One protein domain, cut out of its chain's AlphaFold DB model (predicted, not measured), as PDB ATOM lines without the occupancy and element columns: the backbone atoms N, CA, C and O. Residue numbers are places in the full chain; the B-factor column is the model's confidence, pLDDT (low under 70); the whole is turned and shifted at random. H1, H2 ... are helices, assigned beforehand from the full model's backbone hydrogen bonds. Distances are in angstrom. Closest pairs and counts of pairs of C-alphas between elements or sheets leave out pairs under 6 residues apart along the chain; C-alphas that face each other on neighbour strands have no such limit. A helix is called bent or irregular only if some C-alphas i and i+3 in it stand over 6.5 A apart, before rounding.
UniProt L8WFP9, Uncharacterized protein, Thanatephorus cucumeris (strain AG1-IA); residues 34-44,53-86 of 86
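AT A GLANCE: This is residues 34 to 44 and 53 to 86 of the 86 residues of an uncharacterized protein of Thanatephorus cucumeris (strain AG1-IA) (UniProt L8WFP9). What is the main shape? One long, kinked helix, H3, makes the long axis; H1 lies side by side with the first part of it, and the short H2 lies near H3 on another side, away from H1. What sticks out? Residues 81 to 86 stand free, and residues 81 to 84 of these belong to H3. What is it built of? The printed part has 45 residues with three named helices in the order H1, H2, H3 and no named strand, an all-helix class; it is compact, with a radius of gyration of the C-alphas of 10.6 A, yet elongated, spanning 34 by 19 by 16 A.

HOW THE PARTS SIT: What does the first helix touch? H1, residues 34 to 43, touches residues 66 to 74 alone of H3, residues 66 to 84; the closest C-alphas, of Tyr 41 and Ala 70, are 4.8 A apart. They run the same way at a shallow tilt of 13 degrees. Where is the second helix? H2, residues 53 to 59, is apart from H1. It is close to H3 but not clearly touching: the closest C-alphas, of Leu 59 and Ala 69, are 6.5 A apart, and the two run opposite ways at a steep tilt of 44 degrees. Are the backbones in helix register? In H1 and H2 every O i to N i+4 pair is within hydrogen-bond range; in H3, 13 of 15 are.

IN THESE COORDINATES: Where does H1 begin? C-alpha 34 is at (219.179, 229.683, 162.655), and H1 is 14.0 A long from first to last C-alpha; H2 measures 9.8 A. How does H3 run? It spans 25.4 A to C-alpha 84 at (208.131, 209.242, 180.061), with a kink of 40 degrees near residue 73. It is neither bent nor irregular, but only just: C-alphas 71 and 74 are 6.4 A apart.

THE WHOLE: How large is it? The two C-alphas farthest apart, of Met 34 and Gln 86, are 34.1 A apart. Where is the cut? Residues 45 to 52 are not printed, and C-alphas 44 and 53 are 16.1 A apart across it; the link from H2 to H3 is short, with 6 residues. Where is confidence low? Residues 85 to 86 are under 70, against a mean pLDDT of 85.5 of the printed part.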
ATOM      1  N   MET A  34     219.313 231.138 162.583       85.69
ATOM      2  CA  MET A  34     219.179 229.683 162.655       85.69
ATOM      3  C   MET A  34     220.112 229.072 163.700       85.69
ATOM      4  O   MET A  34     219.703 228.129 164.369       85.69
ATOM      5  N   ASP A  35     221.328 229.601 163.867       85.50
ATOM      6  CA  ASP A  35     222.253 229.149 164.910       85.50
ATOM      7  C   ASP A  35     221.700 229.427 166.311       85.50
ATOM      8  O   ASP A  35     221.679 228.519 167.136       85.50
ATOM      9  N   ASN A  36     221.146 230.622 166.549       89.12
ATOM     10  CA  ASN A  36     220.478 230.933 167.817       89.12
ATOM     11  C   ASN A  36     219.297 229.988 168.090       89.12
ATOM     12  O   ASN A  36     219.155 229.482 169.200       89.12
ATOM     13  N   TYR A  37     218.462 229.706 167.082       89.88
ATOM     14  CA  TYR A  37     217.355 228.755 167.230       89.88
ATOM     15  C   TYR A  37     217.829 227.322 167.462       89.88
ATOM     16  O   TYR A  37     217.224 226.609 168.260       89.88
ATOM     17  N   ALA A  38     218.902 226.899 166.795       88.31
ATOM     18  CA  ALA A  38     219.504 225.591 166.999       88.31
ATOM     19  C   ALA A  38     220.082 225.456 168.418       88.31
ATOM     20  O   ALA A  38     219.860 224.427 169.053       88.31
ATOM     21  N   GLU A  39     220.756 226.489 168.937       88.31
ATOM     22  CA  GLU A  39     221.249 226.512 170.319       88.31
ATOM     23  C   GLU A  39     220.106 226.463 171.333       88.31
ATOM     24  O   GLU A  39     220.174 225.666 172.267       88.31
ATOM     25  N   GLU A  40     219.054 227.265 171.146       89.06
ATOM     26  CA  GLU A  40     217.882 227.303 172.033       89.06
ATOM     27  C   GLU A  40     217.135 225.954 172.021       89.06
ATOM     28  O   GLU A  40     216.762 225.406 173.065       89.06
ATOM     29  N   TYR A  41     217.002 225.352 170.837       88.75
ATOM     30  CA  TYR A  41     216.475 224.001 170.662       88.75
ATOM     31  C   TYR A  41     217.333 222.955 171.381       88.75
ATOM     32  O   TYR A  41     216.817 222.066 172.050       88.75
ATOM     33  N   ALA A  42     218.653 223.040 171.268       87.75
ATOM     34  CA  ALA A  42     219.544 222.057 171.856       87.75
ATOM     35  C   ALA A  42     219.700 222.213 173.377       87.75
ATOM     36  O   ALA A  42     219.897 221.212 174.063       87.75
ATOM     37  N   ASP A  43     219.588 223.432 173.907       88.19
ATOM     38  CA  ASP A  43     219.588 223.715 175.350       88.19
ATOM     39  C   ASP A  43     218.330 223.167 176.040       88.19
ATOM     40  O   ASP A  43     218.384 222.650 177.156       88.19
ATOM     41  N   THR A  44     217.196 223.177 175.331       87.44
ATOM     42  CA  THR A  44     215.941 222.593 175.825       87.44
ATOM     43  C   THR A  44     215.932 221.066 175.815       87.44
ATOM     44  O   THR A  44     215.068 220.470 176.456       87.44
ATOM     45  N   ALA A  53     215.899 210.283 166.525       82.31
ATOM     46  CA  ALA A  53     214.639 209.997 165.830       82.31
ATOM     47  C   ALA A  53     213.417 210.715 166.439       82.31
ATOM     48  O   ALA A  53     212.537 211.158 165.703       82.31
ATOM     49  N   HIS A  54     213.373 210.872 167.767       84.19
ATOM     50  CA  HIS A  54     212.306 211.615 168.452       84.19
ATOM     51  C   HIS A  54     212.380 213.106 168.123       84.19
ATOM     52  O   HIS A  54     211.376 213.706 167.746       84.19
ATOM     53  N   LEU A  55     213.587 213.673 168.203       84.81
ATOM     54  CA  LEU A  55     213.848 215.060 167.821       84.81
ATOM     55  C   LEU A  55     213.483 215.297 166.352       84.81
ATOM     56  O   LEU A  55     212.798 216.258 166.013       84.81
ATOM     57  N   GLN A  56     213.850 214.356 165.484       85.56
ATOM     58  CA  GLN A  56     213.530 214.417 164.065       85.56
ATOM     59  C   GLN A  56     212.019 214.362 163.827       85.56
ATOM     60  O   GLN A  56     211.494 215.144 163.038       85.56
ATOM     61  N   GLY A  57     211.302 213.483 164.531       87.94
ATOM     62  CA  GLY A  57     209.843 213.399 164.462       87.94
ATOM     63  C   GLY A  57     209.152 214.693 164.899       87.94
ATOM     64  O   GLY A  57     208.151 215.083 164.298       87.94
ATOM     65  N   TYR A  58     209.707 215.390 165.894       87.62
ATOM     66  CA  TYR A  58     209.249 216.721 166.284       87.62
ATOM     67  C   TYR A  58     209.477 217.747 165.165       87.62
ATOM     68  O   TYR A  58     208.522 218.391 164.733       87.62
ATOM     69  N   LEU A  59     210.692 217.840 164.616       87.31
ATOM     70  CA  LEU A  59     211.007 218.779 163.528       87.31
ATOM     71  C   LEU A  59     210.170 218.525 162.264       87.31
ATOM     72  O   LEU A  59     209.770 219.466 161.578       87.31
ATOM     73  N   MET A  60     209.806 217.269 161.989       88.12
ATOM     74  CA  MET A  60     208.898 216.919 160.889       88.12
ATOM     75  C   MET A  60     207.494 217.528 161.026       88.12
ATOM     76  O   MET A  60     206.809 217.660 160.008       88.12
ATOM     77  N   ARG A  61     207.065 217.905 162.238       87.62
ATOM     78  CA  ARG A  61     205.795 218.614 162.474       87.62
ATOM     79  C   ARG A  61     205.882 220.107 162.142       87.62
ATOM     80  O   ARG A  61     204.874 220.676 161.740       87.62
ATOM     81  N   TYR A  62     207.068 220.710 162.224       86.88
ATOM     82  CA  TYR A  62     207.299 222.148 162.030       86.88
ATOM     83  C   TYR A  62     208.011 222.447 160.700       86.88
ATOM     84  O   TYR A  62     209.065 223.082 160.656       86.88
ATOM     85  N   LYS A  63     207.468 221.979 159.570       80.31
ATOM     86  CA  LYS A  63     208.119 222.149 158.255       80.31
ATOM     87  C   LYS A  63     208.256 223.624 157.861       80.31
ATOM     88  O   LYS A  63     207.261 224.325 157.723       80.31
ATOM     89  N   GLY A  64     209.493 224.069 157.631       80.69
ATOM     90  CA  GLY A  64     209.807 225.438 157.201       80.69
ATOM     91  C   GLY A  64     209.628 226.524 158.271       80.69
ATOM     92  O   GLY A  64     209.665 227.702 157.934       80.69
ATOM     93  N   GLN A  65     209.426 226.156 159.541       87.50
ATOM     94  CA  GLN A  65     209.205 227.101 160.640       87.50
ATOM     95  C   GLN A  65     210.218 226.902 161.783       87.50
ATOM     96  O   GLN A  65     209.870 226.368 162.836       87.50
ATOM     97  N   PRO A  66     211.472 227.357 161.615       87.50
ATOM     98  CA  PRO A  66     212.526 227.184 162.619       87.50
ATOM     99  C   PRO A  66     212.209 227.908 163.936       87.50
ATOM    100  O   PRO A  66     212.409 227.365 165.018       87.50
ATOM    101  N   LYS A  67     211.638 229.115 163.859       88.31
ATOM    102  CA  LYS A  67     211.260 229.911 165.035       88.31
ATOM    103  C   LYS A  67     210.220 229.211 165.915       88.31
ATOM    104  O   LYS A  67     210.326 229.246 167.137       88.31
ATOM    105  N   GLU A  68     209.205 228.614 165.292       89.44
ATOM    106  CA  GLU A  68     208.160 227.864 166.002       89.44
ATOM    107  C   GLU A  68     208.736 226.569 166.572       89.44
ATOM    108  O   GLU A  68     208.477 226.242 167.726       89.44
ATOM    109  N   ALA A  69     209.587 225.881 165.802       89.19
ATOM    110  CA  ALA A  69     210.259 224.673 166.254       89.19
ATOM    111  C   ALA A  69     211.099 224.922 167.515       89.19
ATOM    112  O   ALA A  69     210.946 224.167 168.470       89.19
ATOM    113  N   ALA A  70     211.920 225.979 167.547       89.25
ATOM    114  CA  ALA A  70     212.746 226.328 168.707       89.25
ATOM    115  C   ALA A  70     211.902 226.715 169.933       89.25
ATOM    116  O   ALA A  70     212.073 226.128 171.000       89.25
ATOM    117  N   LYS A  71     210.918 227.613 169.771       89.19
ATOM    118  CA  LYS A  71     210.034 228.016 170.879       89.19
ATOM    119  C   LYS A  71     209.201 226.860 171.429       89.19
ATOM    120  O   LYS A  71     209.142 226.667 172.640       89.19
ATOM    121  N   GLY A  72     208.573 226.093 170.543       88.62
ATOM    122  CA  GLY A  72     207.709 224.977 170.916       88.62
ATOM    123  C   GLY A  72     208.477 223.762 171.433       88.62
ATOM    124  O   GLY A  72     207.873 222.874 172.031       88.62
ATOM    125  N   ALA A  73     209.799 223.697 171.221       88.00
ATOM    126  CA  ALA A  73     210.589 222.541 171.629       88.00
ATOM    127  C   ALA A  73     210.618 222.398 173.138       88.00
ATOM    128  O   ALA A  73     210.481 221.283 173.631       88.00
ATOM    129  N   LYS A  74     210.709 223.515 173.865       88.00
ATOM    130  CA  LYS A  74     210.636 223.518 175.323       88.00
ATOM    131  C   LYS A  74     209.333 222.884 175.819       88.00
ATOM    132  O   LYS A  74     209.372 221.898 176.548       88.00
ATOM    133  N   GLU A  75     208.195 223.399 175.352       90.62
ATOM    134  CA  GLU A  75     206.865 222.908 175.738       90.62
ATOM    135  C   GLU A  75     206.663 221.438 175.343       90.62
ATOM    136  O   GLU A  75     206.100 220.645 176.099       90.62
ATOM    137  N   TRP A  76     207.159 221.047 174.167       89.56
ATOM    138  CA  TRP A  76     207.094 219.666 173.707       89.56
ATOM    139  C   TRP A  76     207.948 218.728 174.565       89.56
ATOM    140  O   TRP A  76     207.444 217.690 174.990       89.56
ATOM    141  N   ILE A  77     209.199 219.093 174.866       88.19
ATOM    142  CA  ILE A  77     210.093 218.314 175.733       88.19
ATOM    143  C   ILE A  77     209.460 218.138 177.116       88.19
ATOM    144  O   ILE A  77     209.441 217.021 177.625       88.19
ATOM    145  N   GLU A  78     208.914 219.202 177.710       88.19
ATOM    146  CA  GLU A  78     208.232 219.139 179.010       88.19
ATOM    147  C   GLU A  78     207.038 218.171 178.973       88.19
ATOM    148  O   GLU A  78     206.890 217.326 179.860       88.19
ATOM    149  N   GLY A  79     206.230 218.226 177.909       88.50
ATOM    150  CA  GLY A  79     205.105 217.312 177.708       88.50
ATOM    151  C   GLY A  79     205.523 215.854 177.492       88.50
ATOM    152  O   GLY A  79     204.872 214.944 178.008       88.50
ATOM    153  N   GLU A  80     206.604 215.603 176.754       87.31
ATOM    154  CA  GLU A  80     207.113 214.245 176.532       87.31
ATOM    155  C   GLU A  80     207.818 213.687 177.775       87.31
ATOM    156  O   GLU A  80     207.618 212.519 178.108       87.31
ATOM    157  N   LEU A  81     208.576 214.507 178.512       84.94
ATOM    158  CA  LEU A  81     209.179 214.128 179.795       84.94
ATOM    159  C   LEU A  81     208.111 213.744 180.821       84.94
ATOM    160  O   LEU A  81     208.291 212.761 181.540       84.94
ATOM    161  N   ALA A  82     206.989 214.469 180.859       87.88
ATOM    162  CA  ALA A  82     205.864 214.145 181.732       87.88
ATOM    163  C   ALA A  82     205.239 212.775 181.409       87.88
ATOM    164  O   ALA A  82     204.805 212.077 182.321       87.88
ATOM    165  N   LYS A  83     205.226 212.365 180.133       82.38
ATOM    166  CA  LYS A  83     204.742 211.036 179.712       82.38
ATOM    167  C   LYS A  83     205.752 209.924 179.988       82.38
ATOM    168  O   LYS A  83     205.350 208.817 180.311       82.38
ATOM    169  N   LEU A  84     207.047 210.209 179.840       72.00
ATOM    170  CA  LEU A  84     208.131 209.242 180.061       72.00
ATOM    171  C   LEU A  84     208.364 208.918 181.544       72.00
ATOM    172  O   LEU A  84     208.963 207.893 181.852       72.00
ATOM    173  N   GLY A  85     207.942 209.805 182.448       64.81
ATOM    174  CA  GLY A  85     208.058 209.633 183.897       64.81
ATOM    175  C   GLY A  85     206.868 208.947 184.581       64.81
ATOM    176  O   GLY A  85     206.835 208.967 185.811       64.81
ATOM    177  N   GLN A  86     205.902 208.400 183.831       48.91
ATOM    178  CA  GLN A  86     204.700 207.734 184.358       48.91
ATOM    179  C   GLN A  86     204.759 206.211 184.209       48.91
ATOM    180  O   GLN A  86     205.261 205.731 183.169       48.91
TER     181      GLN A  86